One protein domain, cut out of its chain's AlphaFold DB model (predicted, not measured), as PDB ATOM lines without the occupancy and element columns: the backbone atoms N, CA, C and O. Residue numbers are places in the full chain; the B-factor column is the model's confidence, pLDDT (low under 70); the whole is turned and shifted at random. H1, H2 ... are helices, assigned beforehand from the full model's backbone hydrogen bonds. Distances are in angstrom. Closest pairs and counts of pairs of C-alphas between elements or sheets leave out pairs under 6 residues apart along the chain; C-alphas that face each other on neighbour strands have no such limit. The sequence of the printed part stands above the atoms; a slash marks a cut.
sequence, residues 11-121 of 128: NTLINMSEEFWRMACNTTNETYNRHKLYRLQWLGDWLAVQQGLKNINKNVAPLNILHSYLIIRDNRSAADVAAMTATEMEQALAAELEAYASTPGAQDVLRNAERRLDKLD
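Overview. This is residues 11 to 121 of the 128 residues of an uncharacterized protein of Escherichia coli (UniProt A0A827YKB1). The longest helix, H2, runs through the middle of a ball of crossed helices: H1 and H7 pack on one side of it, while H3, H5 and H6 pack round its other sides. Short H4 packs on H3 and lies far out from H2, and a long loop joins H2 to H3. The printed part has 111 residues with seven named helices, H1 to H7 in order, and no named strand; its class is all helix. It is compact, with a radius of gyration of the C-alphas of 13.3 A, and rounded, spanning 37 by 32 by 25 A.

Arrangement. H2, residues 31 to 50, is the hub, touching five other helices. With residues 34 to 42 alone it touches H1, residues 11 to 27, at a steep tilt of 52 degrees, opposite ways; the closest C-alphas, of Ala 24 and Arg 34, are 4.9 A apart. H7, residues 106 to 121, touches H2 at a shallow tilt of 30 degrees, opposite ways, closest at the C-alphas of His 35 and Leu 117, 7.5 A. H7 also touches H1, with its residues 113 to 120 alone, closest at the C-alphas of Ser 17 and Ala 113, 6.5 A. H3, residues 62 to 74, touches H2 with residues 62 to 66 alone, only just about perpendicular at 73 degrees; the C-alphas of Gly 44 and Pro 62 are closest, 4.2 A. H5, residues 86 to 92, touches H2 at a steep tilt of 45 degrees, closest at the C-alphas of Leu 37 and Ala 86, 6.0 A. H6, residues 94 to 102, touches H2 closest at the C-alphas of Leu 43 and Leu 97, 6.8 A. H6 and H7 touch only at the corner, closest at the C-alphas of Ala 101 and Gln 107, 5.2 A. H4, residues 78 to 82, touches H3, closest at the C-alphas of His 67 and Val 81, 6.1 A, and is apart from H2. Every O i to N i+4 pair is within hydrogen-bond range in H1 to H6, and 11 of 12 are in H7.

Along the chain. H2 is 29.0 A long, from C-alpha 31 at (43.542, -60.527, 35.848) to C-alpha 50 at (24.343, -39.851, 29.281). H1 is 24.7 A long, H7 21.9 A, H3 18.2 A and H6 12.3 A; H5 and H4 are shorter, at 9.9 A and 6.0 A. H1 begins at C-alpha 11, (45.288, -35.780, 33.697), and H7 ends at C-alpha 121, (48.325, -54.436, 34.217).

Size, cuts and confidence. The C-alphas of Asn 75 and Lys 119 are the two farthest apart, 37.8 A. The printed part has no cut. The link from H2 to H3, 11 residues, is long; the other links between helices are tight. The mean pLDDT of the printed part is 91.3, and no printed residue is under 70.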
ATOM      1  N   ASN A  11      45.130 -35.452  32.276       81.94
ATOM      2  CA  ASN A  11      45.288 -35.780  33.697       81.94
ATOM      3  C   ASN A  11      44.021 -36.395  34.307       81.94
ATOM      4  O   ASN A  11      44.108 -37.299  35.134       81.94
ATOM      5  N   THR A  12      42.839 -35.941  33.885       83.00
ATOM      6  CA  THR A  12      41.570 -36.459  34.402       83.00
ATOM      7  C   THR A  12      41.336 -37.892  33.922       83.00
ATOM      8  O   THR A  12      40.975 -38.750  34.725       83.00
ATOM      9  N   LEU A  13      41.635 -38.195  32.653       86.38
ATOM     10  CA  LEU A  13      41.552 -39.561  32.121       86.38
ATOM     11  C   LEU A  13      42.528 -40.516  32.825       86.38
ATOM     12  O   LEU A  13      42.164 -41.659  33.114       86.38
ATOM     13  N   ILE A  14      43.750 -40.059  33.117       88.50
ATOM     14  CA  ILE A  14      44.751 -40.845  33.856       88.50
ATOM     15  C   ILE A  14      44.240 -41.168  35.263       88.50
ATOM     16  O   ILE A  14      44.200 -42.341  35.634       88.50
ATOM     17  N   ASN A  15      43.797 -40.152  36.007       90.25
ATOM     18  CA  ASN A  15      43.314 -40.318  37.377       90.25
ATOM     19  C   ASN A  15      42.109 -41.267  37.440       90.25
ATOM     20  O   ASN A  15      42.089 -42.181  38.262       90.25
ATOM     21  N   MET A  16      41.141 -41.101  36.533       91.50
ATOM     22  CA  MET A  16      39.975 -41.986  36.449       91.50
ATOM     23  C   MET A  16      40.371 -43.418  36.082       91.50
ATOM     24  O   MET A  16      39.869 -44.364  36.681       91.50
ATOM     25  N   SER A  17      41.310 -43.598  35.147       92.88
ATOM     26  CA  SER A  17      41.810 -44.933  34.793       92.88
ATOM     27  C   SER A  17      42.431 -45.642  35.997       92.88
ATOM     28  O   SER A  17      42.168 -46.818  36.230       92.88
ATOM     29  N   GLU A  18      43.254 -44.942  36.774       93.50
ATOM     30  CA  GLU A  18      43.884 -45.506  37.970       93.50
ATOM     31  C   GLU A  18      42.866 -45.831  39.062       93.50
ATOM     32  O   GLU A  18      42.964 -46.873  39.714       93.50
ATOM     33  N   GLU A  19      41.877 -44.960  39.252       93.44
ATOM     34  CA  GLU A  19      40.782 -45.184  40.188       93.44
ATOM     35  C   GLU A  19      39.960 -46.418  39.798       93.44
ATOM     36  O   GLU A  19      39.776 -47.323  40.616       93.44
ATOM     37  N   PHE A  20      39.524 -46.504  38.541       95.00
ATOM     38  CA  PHE A  20      38.724 -47.624  38.041       95.00
ATOM     39  C   PHE A  20      39.502 -48.937  38.084       95.00
ATOM     40  O   PHE A  20      38.947 -49.976  38.448       95.00
ATOM     41  N   TRP A  21      40.804 -48.897  37.792       94.88
ATOM     42  CA  TRP A  21      41.673 -50.060  37.946       94.88
ATOM     43  C   TRP A  21      41.785 -50.506  39.401       94.88
ATOM     44  O   TRP A  21      41.627 -51.687  39.700       94.88
ATOM     45  N   ARG A  22      41.971 -49.568  40.336       94.19
ATOM     46  CA  ARG A  22      42.011 -49.877  41.771       94.19
ATOM     47  C   ARG A  22      40.701 -50.502  42.251       94.19
ATOM     48  O   ARG A  22      40.736 -51.469  43.007       94.19
ATOM     49  N   MET A  23      39.557 -49.998  41.788       93.94
ATOM     50  CA  MET A  23      38.247 -50.593  42.083       93.94
ATOM     51  C   MET A  23      38.142 -52.032  41.554       93.94
ATOM     52  O   MET A  23      37.667 -52.914  42.272       93.94
ATOM     53  N   ALA A  24      38.628 -52.293  40.337       93.56
ATOM     54  CA  ALA A  24      38.670 -53.640  39.770       93.56
ATOM     55  C   ALA A  24      39.582 -54.579  40.585       93.56
ATOM     56  O   ALA A  24      39.168 -55.688  40.928       93.56
ATOM     57  N   CYS A  25      40.776 -54.118  40.976       93.00
ATOM     58  CA  CYS A  25      41.701 -54.859  41.841       93.00
ATOM     59  C   CYS A  25      41.109 -55.201  43.209       93.00
ATOM     60  O   CYS A  25      41.307 -56.307  43.702       93.00
ATOM     61  N   ASN A  26      40.343 -54.286  43.805       93.19
ATOM     62  CA  ASN A  26      39.684 -54.526  45.090       93.19
ATOM     63  C   ASN A  26      38.547 -55.557  45.000       93.19
ATOM     64  O   ASN A  26      38.108 -56.067  46.028       93.19
ATOM     65  N   THR A  27      38.057 -55.846  43.793       89.75
ATOM     66  CA  THR A  27      36.950 -56.782  43.569       89.75
ATOM     67  C   THR A  27      37.448 -58.198  43.288       89.75
ATOM     68  O   THR A  27      36.814 -59.167  43.697       89.75
ATOM     69  N   THR A  28      38.577 -58.352  42.590       90.00
ATOM     70  CA  THR A  28      39.104 -59.674  42.227       90.00
ATOM     71  C   THR A  28      40.613 -59.680  41.995       90.00
ATOM     72  O   THR A  28      41.202 -58.740  41.456       90.00
ATOM     73  N   ASN A  29      41.240 -60.804  42.346       88.00
ATOM     74  CA  ASN A  29      42.651 -61.072  42.075       88.00
ATOM     75  C   ASN A  29      42.890 -61.706  40.694       88.00
ATOM     76  O   ASN A  29      44.042 -61.819  40.269       88.00
ATOM     77  N   GLU A  30      41.836 -62.082  39.970       91.81
ATOM     78  CA  GLU A  30      41.950 -62.662  38.633       91.81
ATOM     79  C   GLU A  30      42.088 -61.569  37.571       91.81
ATOM     80  O   GLU A  30      41.160 -60.789  37.344       91.81
ATOM     81  N   THR A  31      43.229 -61.537  36.876       89.50
ATOM     82  CA  THR A  31      43.542 -60.527  35.848       89.50
ATOM     83  C   THR A  31      42.438 -60.385  34.805       89.50
ATOM     84  O   THR A  31      41.981 -59.277  34.535       89.50
ATOM     85  N   TYR A  32      41.951 -61.511  34.277       90.50
ATOM     86  CA  TYR A  32      40.890 -61.522  33.272       90.50
ATOM     87  C   TYR A  32      39.628 -60.792  33.754       90.50
ATOM     88  O   TYR A  32      39.109 -59.920  33.061       90.50
ATOM     89  N   ASN A  33      39.172 -61.086  34.974       92.62
ATOM     90  CA  ASN A  33      37.994 -60.440  35.546       92.62
ATOM     91  C   ASN A  33      38.260 -58.975  35.928       92.62
ATOM     92  O   ASN A  33      37.362 -58.146  35.779       92.62
ATOM     93  N   ARG A  34      39.486 -58.610  36.337       94.38
ATOM     94  CA  ARG A  34      39.853 -57.199  36.554       94.38
ATOM     95  C   ARG A  34      39.731 -56.370  35.283       94.38
ATOM     96  O   ARG A  34      39.188 -55.273  35.332       94.38
ATOM     97  N   HIS A  35      40.208 -56.885  34.150       94.75
ATOM     98  CA  HIS A  35      40.125 -56.176  32.867       94.75
ATOM     99  C   HIS A  35      38.673 -55.918  32.466       94.75
ATOM    100  O   HIS A  35      38.335 -54.821  32.030       94.75
ATOM    101  N   LYS A  36      37.793 -56.905  32.663       95.19
ATOM    102  CA  LYS A  36      36.353 -56.742  32.424       95.19
ATOM    103  C   LYS A  36      35.739 -55.689  33.323       95.19
ATOM    104  O   LYS A  36      35.068 -54.784  32.845       95.19
ATOM    105  N   LEU A  37      36.006 -55.773  34.625       95.81
ATOM    106  CA  LEU A  37      35.512 -54.789  35.582       95.81
ATOM    107  C   LEU A  37      36.009 -53.389  35.235       95.81
ATOM    108  O   LEU A  37      35.213 -52.463  35.250       95.81
ATOM    109  N   TYR A  38      37.274 -53.230  34.844       95.38
ATOM    110  CA  TYR A  38      37.814 -51.952  34.382       95.38
ATOM    111  C   TYR A  38      37.009 -51.367  33.211       95.38
ATOM    112  O   TYR A  38      36.605 -50.205  33.257       95.38
ATOM    113  N   ARG A  39      36.710 -52.177  32.189       95.12
ATOM    114  CA  ARG A  39      35.886 -51.759  31.040       95.12
ATOM    115  C   ARG A  39      34.458 -51.418  31.451       95.12
ATOM    116  O   ARG A  39      33.910 -50.408  31.012       95.12
ATOM    117  N   LEU A  40      33.875 -52.219  32.338       96.44
ATOM    118  CA  LEU A  40      32.552 -51.970  32.903       96.44
ATOM    119  C   LEU A  40      32.514 -50.665  33.715       96.44
ATOM    120  O   LEU A  40      31.526 -49.941  33.636       96.44
ATOM    121  N   GLN A  41      33.582 -50.292  34.428       95.62
ATOM    122  CA  GLN A  41      33.635 -48.988  35.105       95.62
ATOM    123  C   GLN A  41      33.548 -47.833  34.092       95.62
ATOM    124  O   GLN A  41      32.779 -46.897  34.296       95.62
ATOM    125  N   TRP A  42      34.262 -47.917  32.966       94.94
ATOM    126  CA  TRP A  42      34.160 -46.912  31.899       94.94
ATOM    127  C   TRP A  42      32.767 -46.840  31.277       94.94
ATOM    128  O   TRP A  42      32.243 -45.745  31.068       94.94
ATOM    129  N   LEU A  43      32.133 -47.990  31.043       95.56
ATOM    130  CA  LEU A  43      30.752 -48.036  30.567       95.56
ATOM    131  C   LEU A  43      29.785 -47.390  31.571       95.56
ATOM    132  O   LEU A  43      28.911 -46.615  31.180       95.56
ATOM    133  N   GLY A  44      29.943 -47.690  32.862       94.94
ATOM    134  CA  GLY A  44      29.125 -47.112  33.926       94.94
ATOM    135  C   GLY A  44      29.280 -45.597  34.019       94.94
ATOM    136  O   GLY A  44      28.295 -44.887  34.225       94.94
ATOM    137  N   ASP A  45      30.495 -45.089  33.814       92.94
ATOM    138  CA  ASP A  45      30.777 -43.658  33.836       92.94
ATOM    139  C   ASP A  45      30.145 -42.954  32.630       92.94
ATOM    140  O   ASP A  45      29.443 -41.952  32.790       92.94
ATOM    141  N   TRP A  46      30.280 -43.549  31.440       92.38
ATOM    142  CA  TRP A  46      29.606 -43.077  30.234       92.38
ATOM    143  C   TRP A  46      28.081 -43.054  30.400       92.38
ATOM    144  O   TRP A  46      27.453 -42.031  30.115       92.38
ATOM    145  N   LEU A  47      27.476 -44.121  30.934       92.44
ATOM    146  CA  LEU A  47      26.036 -44.166  31.214       92.44
ATOM    147  C   LEU A  47      25.616 -43.085  32.217       92.44
ATOM    148  O   LEU A  47      24.586 -42.434  32.022       92.44
ATOM    149  N   ALA A  48      26.417 -42.843  33.257       91.38
ATOM    150  CA  ALA A  48      26.154 -41.794  34.237       91.38
ATOM    151  C   ALA A  48      26.136 -40.396  33.601       91.38
ATOM    152  O   ALA A  48      25.315 -39.556  33.979       91.38
ATOM    153  N   VAL A  49      27.024 -40.145  32.635       88.69
ATOM    154  CA  VAL A  49      27.053 -38.899  31.859       88.69
ATOM    155  C   VAL A  49      25.826 -38.795  30.952       88.69
ATOM    156  O   VAL A  49      25.142 -37.774  30.987       88.69
ATOM    157  N   GLN A  50      25.498 -39.849  30.193       86.81
ATOM    158  CA  GLN A  50      24.343 -39.851  29.281       86.81
ATOM    159  C   GLN A  50      23.014 -39.612  30.009       86.81
ATOM    160  O   GLN A  50      22.129 -38.940  29.485       86.81
ATOM    161  N   GLN A  51      22.882 -40.124  31.234       87.38
ATOM    162  CA  GLN A  51      21.689 -39.952  32.066       87.38
ATOM    163  C   GLN A  51      21.716 -38.668  32.916       87.38
ATOM    164  O   GLN A  51      20.805 -38.430  33.706       87.38
ATOM    165  N   GLY A  52      22.759 -37.837  32.797       85.31
ATOM    166  CA  GLY A  52      22.903 -36.602  33.574       85.31
ATOM    167  C   GLY A  52      23.126 -36.819  35.076       85.31
ATOM    168  O   GLY A  52      23.054 -35.866  35.852       85.31
ATOM    169  N   LEU A  53      23.431 -38.045  35.511       86.00
ATOM    170  CA  LEU A  53      23.589 -38.405  36.924       86.00
ATOM    171  C   LEU A  53      24.822 -37.754  37.553       86.00
ATOM    172  O   LEU A  53      24.798 -37.401  38.733       86.00
ATOM    173  N   LYS A  54      25.866 -37.503  36.758       82.06
ATOM    174  CA  LYS A  54      27.063 -36.770  37.202       82.06
ATOM    175  C   LYS A  54      26.768 -35.321  37.609       82.06
ATOM    176  O   LYS A  54      27.519 -34.761  38.406       82.06
ATOM    177  N   ASN A  55      25.663 -34.731  37.138       81.12
ATOM    178  CA  ASN A  55      25.231 -33.393  37.562       81.12
ATOM    179  C   ASN A  55      24.595 -33.400  38.959       81.12
ATOM    180  O   ASN A  55      24.582 -32.372  39.631       81.12
ATOM    181  N   ILE A  56      24.076 -34.552  39.390       82.31
ATOM    182  CA  ILE A  56      23.391 -34.735  40.674       82.31
ATOM    183  C   ILE A  56      24.379 -35.250  41.724       82.31
ATOM    184  O   ILE A  56      24.434 -34.735  42.838       82.31
ATOM    185  N   ASN A  57      25.185 -36.250  41.366       80.69
ATOM    186  CA  ASN A  57      26.213 -36.816  42.228       80.69
ATOM    187  C   ASN A  57      27.476 -37.136  41.421       80.69
ATOM    188  O   ASN A  57      27.553 -38.141  40.713       80.69
ATOM    189  N   LYS A  58      28.499 -36.294  41.581       77.31
ATOM    190  CA  LYS A  58      29.794 -36.453  40.905       77.31
ATOM    191  C   LYS A  58      30.552 -37.710  41.347       77.31
ATOM    192  O   LYS A  58      31.305 -38.265  40.554       77.31
ATOM    193  N   ASN A  59      30.297 -38.186  42.566       81.00
ATOM    194  CA  ASN A  59      31.013 -39.296  43.200       81.00
ATOM    195  C   ASN A  59      30.279 -40.635  43.052       81.00
ATOM    196  O   ASN A  59      30.536 -41.572  43.807       81.00
ATOM    197  N   VAL A  60      29.312 -40.733  42.136       83.12
ATOM    198  CA  VAL A  60      28.610 -41.996  41.922       83.12
ATOM    199  C   VAL A  60      29.573 -43.040  41.353       83.12
ATOM    200  O   VAL A  60      30.216 -42.812  40.326       83.12
ATOM    201  N   ALA A  61      29.679 -44.176  42.048       89.31
ATOM    202  CA  ALA A  61      30.522 -45.287  41.630       89.31
ATOM    203  C   ALA A  61      29.981 -45.869  40.310       89.31
ATOM    204  O   ALA A  61      28.802 -46.239  40.267       89.31
ATOM    205  N   PRO A  62      30.799 -45.981  39.251       92.38
ATOM    206  CA  PRO A  62      30.299 -46.385  37.939       92.38
ATOM    207  C   PRO A  62      29.664 -47.779  37.920       92.38
ATOM    208  O   PRO A  62      28.610 -47.967  37.317       92.38
ATOM    209  N   LEU A  63      30.219 -48.748  38.652       92.25
ATOM    210  CA  LEU A  63      29.616 -50.082  38.750       92.25
ATOM    211  C   LEU A  63      28.205 -50.056  39.372       92.25
ATOM    212  O   LEU A  63      27.314 -50.771  38.919       92.25
ATOM    213  N   ASN A  64      27.953 -49.172  40.343       92.06
ATOM    214  CA  ASN A  64      26.618 -49.018  40.931       92.06
ATOM    215  C   ASN A  64      25.609 -48.439  39.929       92.06
ATOM    216  O   ASN A  64      24.412 -48.724  40.032       92.06
ATOM    217  N   ILE A  65      26.073 -47.646  38.956       94.94
ATOM    218  CA  ILE A  65      25.238 -47.176  37.845       94.94
ATOM    219  C   ILE A  65      24.815 -48.351  36.976       94.94
ATOM    220  O   ILE A  65      23.629 -48.478  36.688       94.94
ATOM    221  N   LEU A  66      25.746 -49.246  36.632       95.88
ATOM    222  CA  LEU A  66      25.421 -50.457  35.876       95.88
ATOM    223  C   LEU A  66      24.433 -51.348  36.625       95.88
ATOM    224  O   LEU A  66      23.454 -51.805  36.038       95.88
ATOM    225  N   HIS A  67      24.640 -51.539  37.929       95.12
ATOM    226  CA  HIS A  67      23.717 -52.323  38.745       95.12
ATOM    227  C   HIS A  67      22.310 -51.718  38.733       95.12
ATOM    228  O   HIS A  67      21.333 -52.407  38.452       95.12
ATOM    229  N   SER A  68      22.208 -50.414  38.998       93.94
ATOM    230  CA  SER A  68      20.924 -49.705  39.023       93.94
ATOM    231  C   SER A  68      20.237 -49.748  37.658       93.94
ATOM    232  O   SER A  68      19.029 -49.958  37.576       93.94
ATOM    233  N   TYR A  69      21.012 -49.598  36.583       94.75
ATOM    234  CA  TYR A  69      20.519 -49.681  35.217       94.75
ATOM    235  C   TYR A  69      19.922 -51.058  34.910       94.75
ATOM    236  O   TYR A  69      18.793 -51.128  34.429       94.75
ATOM    237  N   LEU A  70      20.620 -52.144  35.255       95.69
ATOM    238  CA  LEU A  70      20.134 -53.514  35.062       95.69
ATOM    239  C   LEU A  70      18.895 -53.825  35.912       95.69
ATOM    240  O   LEU A  70      17.968 -54.465  35.421       95.69
ATOM    241  N   ILE A  71      18.841 -53.340  37.156       96.38
ATOM    242  CA  ILE A  71      17.661 -53.481  38.026       96.38
ATOM    243  C   ILE A  71      16.435 -52.842  37.365       96.38
ATOM    244  O   ILE A  71      15.383 -53.470  37.282       96.38
ATOM    245  N   ILE A  72      16.569 -51.607  36.872       94.19
ATOM    246  CA  ILE A  72      15.450 -50.839  36.313       94.19
ATOM    247  C   ILE A  72      15.048 -51.362  34.930       94.19
ATOM    248  O   ILE A  72      13.863 -51.572  34.681       94.19
ATOM    249  N   ARG A  73      16.015 -51.565  34.027       94.44
ATOM    250  CA  ARG A  73      15.770 -51.970  32.633       94.44
ATOM    251  C   ARG A  73      15.193 -53.381  32.546       94.44
ATOM    252  O   ARG A  73      14.235 -53.593  31.810       94.44
ATOM    253  N   ASP A  74      15.759 -54.321  33.306       92.94
ATOM    254  CA  ASP A  74      15.410 -55.744  33.217       92.94
ATOM    255  C   ASP A  74      14.436 -56.190  34.322       92.94
ATOM    256  O   ASP A  74      14.096 -57.371  34.395       92.94
ATOM    257  N   ASN A  75      14.006 -55.275  35.203       92.69
ATOM    258  CA  ASN A  75      13.189 -55.574  36.384       92.69
ATOM    259  C   ASN A  75      13.788 -56.702  37.257       92.69
ATOM    260  O   ASN A  75      13.078 -57.573  37.766       92.69
ATOM    261  N   ARG A  76      15.121 -56.712  37.388       92.94
ATOM    262  CA  ARG A  76      15.873 -57.696  38.182       92.94
ATOM    263  C   ARG A  76      15.916 -57.292  39.650       92.94
ATOM    264  O   ARG A  76      15.897 -56.106  39.978       92.94
ATOM    265  N   SER A  77      16.045 -58.268  40.548       96.00
ATOM    266  CA  SER A  77      16.278 -57.956  41.957       96.00
ATOM    267  C   SER A  77      17.702 -57.432  42.176       96.00
ATOM    268  O   SER A  77      18.638 -57.783  41.455       96.00
ATOM    269  N   ALA A  78      17.887 -56.613  43.214       94.56
ATOM    270  CA  ALA A  78      19.213 -56.124  43.585       94.56
ATOM    271  C   ALA A  78      20.170 -57.262  43.977       94.56
ATOM    272  O   ALA A  78      21.368 -57.161  43.728       94.56
ATOM    273  N   ALA A  79      19.644 -58.345  44.563       95.62
ATOM    274  CA  ALA A  79      20.433 -59.513  44.938       95.62
ATOM    275  C   ALA A  79      20.959 -60.255  43.703       95.62
ATOM    276  O   ALA A  79      22.142 -60.587  43.661       95.62
ATOM    277  N   ASP A  80      20.116 -60.445  42.684       95.56
ATOM    278  CA  ASP A  80      20.523 -61.117  41.446       95.56
ATOM    279  C   ASP A  80      21.610 -60.322  40.729       95.56
ATOM    280  O   ASP A  80      22.619 -60.883  40.318       95.56
ATOM    281  N   VAL A  81      21.432 -59.002  40.621       94.94
ATOM    282  CA  VAL A  81      22.407 -58.131  39.954       94.94
ATOM    283  C   VAL A  81      23.723 -58.062  40.730       94.94
ATOM    284  O   VAL A  81      24.786 -58.097  40.119       94.94
ATOM    285  N   ALA A  82      23.681 -58.029  42.064       92.62
ATOM    286  CA  ALA A  82      24.889 -58.054  42.891       92.62
ATOM    287  C   ALA A  82      25.657 -59.386  42.811       92.62
ATOM    288  O   ALA A  82      26.861 -59.405  43.061       92.62
ATOM    289  N   ALA A  83      24.976 -60.486  42.477       94.00
ATOM    290  CA  ALA A  83      25.591 -61.797  42.287       94.00
ATOM    291  C   ALA A  83      26.168 -62.001  40.875       94.00
ATOM    292  O   ALA A  83      26.868 -62.991  40.655       94.00
ATOM    293  N   MET A  84      25.898 -61.093  39.929       95.12
ATOM    294  CA  MET A  84      26.396 -61.215  38.560       95.12
ATOM    295  C   MET A  84      27.920 -61.129  38.521       95.12
ATOM    296  O   MET A  84      28.544 -60.196  39.029       95.12
ATOM    297  N   THR A  85      28.527 -62.085  37.830       94.75
ATOM    298  CA  THR A  85      29.937 -62.027  37.461       94.75
ATOM    299  C   THR A  85      30.184 -60.917  36.437       94.75
ATOM    300  O   THR A  85      29.286 -60.502  35.699       94.75
ATOM    301  N   ALA A  86      31.438 -60.473  36.313       94.69
ATOM    302  CA  ALA A  86      31.819 -59.489  35.297       94.69
ATOM    303  C   ALA A  86      31.462 -59.952  33.870       94.69
ATOM    304  O   ALA A  86      31.053 -59.149  33.038       94.69
ATOM    305  N   THR A  87      31.565 -61.257  33.597       95.50
ATOM    306  CA  THR A  87      31.195 -61.837  32.298       95.50
ATOM    307  C   THR A  87      29.693 -61.764  32.039       95.50
ATOM    308  O   THR A  87      29.288 -61.370  30.950       95.50
ATOM    309  N   GLU A  88      28.863 -62.115  33.022       96.25
ATOM    310  CA  GLU A  88      27.404 -62.015  32.882       96.25
ATOM    311  C   GLU A  88      26.965 -60.560  32.710       96.25
ATOM    312  O   GLU A  88      26.047 -60.274  31.944       96.25
ATOM    313  N   MET A  89      27.646 -59.631  33.382       96.00
ATOM    314  CA  MET A  89      27.367 -58.204  33.257       96.00
ATOM    315  C   MET A  89      27.730 -57.664  31.871       96.00
ATOM    316  O   MET A  89      26.914 -56.969  31.272       96.00
ATOM    317  N   GLU A  90      28.893 -58.030  31.320       95.38
ATOM    318  CA  GLU A  90      29.250 -57.703  29.930       95.38
ATOM    319  C   GLU A  90      28.222 -58.249  28.935       95.38
ATOM    320  O   GLU A  90      27.809 -57.536  28.025       95.38
ATOM    321  N   GLN A  91      27.777 -59.496  29.117       95.88
ATOM    322  CA  GLN A  91      26.769 -60.106  28.246       95.88
ATOM    323  C   GLN A  91      25.428 -59.371  28.327       95.88
ATOM    324  O   GLN A  91      24.814 -59.093  27.298       95.88
ATOM    325  N   ALA A  92      24.982 -59.020  29.535       96.12
ATOM    326  CA  ALA A  92      23.739 -58.281  29.744       96.12
ATOM    327  C   ALA A  92      23.793 -56.834  29.221       96.12
ATOM    328  O   ALA A  92      22.741 -56.240  28.971       96.12
ATOM    329  N   LEU A  93      24.997 -56.277  29.063       96.56
ATOM    330  CA  LEU A  93      25.250 -54.902  28.625       96.56
ATOM    331  C   LEU A  93      25.878 -54.822  27.225       96.56
ATOM    332  O   LEU A  93      26.465 -53.802  26.862       96.56
ATOM    333  N   ALA A  94      25.790 -55.891  26.428       95.62
ATOM    334  CA  ALA A  94      26.444 -55.960  25.122       95.62
ATOM    335  C   ALA A  94      25.987 -54.838  24.170       95.62
ATOM    336  O   ALA A  94      26.811 -54.249  23.471       95.62
ATOM    337  N   ALA A  95      24.694 -54.496  24.187       94.94
ATOM    338  CA  ALA A  95      24.145 -53.411  23.375       94.94
ATOM    339  C   ALA A  95      24.655 -52.033  23.833       94.94
ATOM    340  O   ALA A  95      24.967 -51.172  23.012       94.94
ATOM    341  N   GLU A  96      24.780 -51.816  25.143       95.12
ATOM    342  CA  GLU A  96      25.317 -50.579  25.709       95.12
ATOM    343  C   GLU A  96      26.815 -50.439  25.432       95.12
ATOM    344  O   GLU A  96      27.275 -49.336  25.146       95.12
ATOM    345  N   LEU A  97      27.570 -51.540  25.455       93.31
ATOM    346  CA  LEU A  97      28.975 -51.567  25.044       93.31
ATOM    347  C   LEU A  97      29.135 -51.193  23.564       93.31
ATOM    348  O   LEU A  97      29.996 -50.379  23.230       93.31
ATOM    349  N   GLU A  98      28.286 -51.731  22.684       93.50
ATOM    350  CA  GLU A  98      28.282 -51.383  21.258       93.50
ATOM    351  C   GLU A  98      27.922 -49.906  21.031       93.50
ATOM    352  O   GLU A  98      28.595 -49.198  20.275       93.50
ATOM    353  N   ALA A  99      26.903 -49.408  21.739       92.50
ATOM    354  CA  ALA A  99      26.512 -48.004  21.697       92.50
ATOM    355  C   ALA A  99      27.621 -47.082  22.227       92.50
ATOM    356  O   ALA A  99      27.887 -46.028  21.640       92.50
ATOM    357  N   TYR A 100      28.301 -47.480  23.305       91.75
ATOM    358  CA  TYR A 100      29.423 -46.737  23.867       91.75
ATOM    359  C   TYR A 100      30.580 -46.656  22.866       91.75
ATOM    360  O   TYR A 100      31.048 -45.559  22.560       91.75
ATOM    361  N   ALA A 101      30.972 -47.785  22.268       89.31
ATOM    362  CA  ALA A 101      32.024 -47.840  21.253       89.31
ATOM    363  C   ALA A 101      31.697 -47.027  19.988       89.31
ATOM    364  O   ALA A 101      32.602 -46.493  19.348       89.31
ATOM    365  N   SER A 102      30.411 -46.904  19.655       89.94
ATOM    366  CA  SER A 102      29.924 -46.170  18.480       89.94
ATOM    367  C   SER A 102      29.659 -44.683  18.749       89.94
ATOM    368  O   SER A 102      29.344 -43.934  17.823       89.94
ATOM    369  N   THR A 103      29.763 -44.226  20.001       87.62
ATOM    370  CA  THR A 103      29.503 -42.826  20.356       87.62
ATOM    371  C   THR A 103      30.698 -41.942  19.959       87.62
ATOM    372  O   THR A 103      31.827 -42.201  20.386       87.62
ATOM    373  N   PRO A 104      30.495 -40.856  19.186       83.12
ATOM    374  CA  PRO A 104      31.569 -39.918  18.858       83.12
ATOM    375  C   PRO A 104      32.252 -39.362  20.117       83.12
ATOM    376  O   PRO A 104      31.580 -38.941  21.059       83.12
ATOM    377  N   GLY A 105      33.587 -39.384  20.141       82.06
ATOM    378  CA  GLY A 105      34.413 -38.999  21.296       82.06
ATOM    379  C   GLY A 105      34.630 -40.122  22.320       82.06
ATOM    380  O   GLY A 105      35.718 -40.234  22.883       82.06
ATOM    381  N   ALA A 106      33.658 -41.018  22.506       84.19
ATOM    382  CA  ALA A 106      33.799 -42.172  23.395       84.19
ATOM    383  C   ALA A 106      34.795 -43.213  22.865       84.19
ATOM    384  O   ALA A 106      35.546 -43.792  23.646       84.19
ATOM    385  N   GLN A 107      34.860 -43.409  21.546       83.19
ATOM    386  CA  GLN A 107      35.814 -44.335  20.931       83.19
ATOM    387  C   GLN A 107      37.276 -43.968  21.250       83.19
ATOM    388  O   GLN A 107      38.094 -44.844  21.534       83.19
ATOM    389  N   ASP A 108      37.612 -42.675  21.234       85.06
ATOM    390  CA  ASP A 108      38.956 -42.208  21.583       85.06
ATOM    391  C   ASP A 108      39.252 -42.414  23.074       85.06
ATOM    392  O   ASP A 108      40.367 -42.807  23.425       85.06
ATOM    393  N   VAL A 109      38.254 -42.206  23.941       85.06
ATOM    394  CA  VAL A 109      38.358 -42.478  25.384       85.06
ATOM    395  C   VAL A 109      38.606 -43.955  25.629       85.06
ATOM    396  O   VAL A 109      39.569 -44.283  26.311       85.06
ATOM    397  N   LEU A 110      37.813 -44.833  25.018       87.31
ATOM    398  CA  LEU A 110      37.986 -46.281  25.095       87.31
ATOM    399  C   LEU A 110      39.380 -46.697  24.631       87.31
ATOM    400  O   LEU A 110      40.081 -47.408  25.341       87.31
ATOM    401  N   ARG A 111      39.841 -46.191  23.481       88.31
ATOM    402  CA  ARG A 111      41.189 -46.490  22.983       88.31
ATOM    403  C   ARG A 111      42.278 -46.054  23.968       88.31
ATOM    404  O   ARG A 111      43.268 -46.761  24.142       88.31
ATOM    405  N   ASN A 112      42.130 -44.884  24.584       89.88
ATOM    406  CA  ASN A 112      43.095 -44.379  25.560       89.88
ATOM    407  C   ASN A 112      43.024 -45.142  26.891       89.88
ATOM    408  O   ASN A 112      44.067 -45.411  27.483       89.88
ATOM    409  N   ALA A 113      41.823 -45.528  27.322       90.38
ATOM    410  CA  ALA A 113      41.585 -46.367  28.487       90.38
ATOM    411  C   ALA A 113      42.230 -47.749  28.314       90.38
ATOM    412  O   ALA A 113      42.988 -48.167  29.180       90.38
ATOM    413  N   GLU A 114      42.047 -48.412  27.169       92.81
ATOM    414  CA  GLU A 114      42.692 -49.703  26.879       92.81
ATOM    415  C   GLU A 114      44.225 -49.585  26.871       92.81
ATOM    416  O   GLU A 114      44.911 -50.346  27.547       92.81
ATOM    417  N   ARG A 115      44.789 -48.552  26.228       91.25
ATOM    418  CA  ARG A 115      46.244 -48.294  26.291       91.25
ATOM    419  C   ARG A 115      46.743 -48.065  27.716       91.25
ATOM    420  O   ARG A 115      47.909 -48.325  28.018       91.25
ATOM    421  N   ARG A 116      45.910 -47.480  28.580       90.69
ATOM    422  CA  ARG A 116      46.260 -47.255  29.981       90.69
ATOM    423  C   ARG A 116      46.133 -48.544  30.783       90.69
ATOM    424  O   ARG A 116      47.006 -48.775  31.611       90.69
ATOM    425  N   LEU A 117      45.127 -49.372  30.507       92.88
ATOM    426  CA  LEU A 117      44.968 -50.704  31.080       92.88
ATOM    427  C   LEU A 117      46.218 -51.550  30.838       92.88
ATOM    428  O   LEU A 117      46.757 -52.072  31.806       92.88
ATOM    429  N   ASP A 118      46.748 -51.576  29.612       90.81
ATOM    430  CA  ASP A 118      47.996 -52.294  29.301       90.81
ATOM    431  C   ASP A 118      49.148 -51.864  30.227       90.81
ATOM    432  O   ASP A 118      49.894 -52.688  30.746       90.81
ATOM    433  N   LYS A 119      49.268 -50.555  30.498       89.62
ATOM    434  CA  LYS A 119      50.292 -50.013  31.407       89.62
ATOM    435  C   LYS A 119      50.021 -50.305  32.880       89.62
ATOM    436  O   LYS A 119      50.970 -50.311  33.653       89.62
ATOM    437  N   LEU A 120      48.756 -50.403  33.279       89.38
ATOM    438  CA  LEU A 120      48.335 -50.629  34.666       89.38
ATOM    439  C   LEU A 120      48.377 -52.111  35.049       89.38
ATOM    440  O   LEU A 120      48.531 -52.428  36.228       89.38
ATOM    441  N   ASP A 121      48.224 -52.990  34.063       86.44
ATOM    442  CA  ASP A 121      48.325 -54.436  34.217       86.44
ATOM    443  C   ASP A 121      49.772 -54.937  34.158       86.44
ATOM    444  O   ASP A 121      50.078 -55.984  34.728       86.44
TER     445      ASP A 121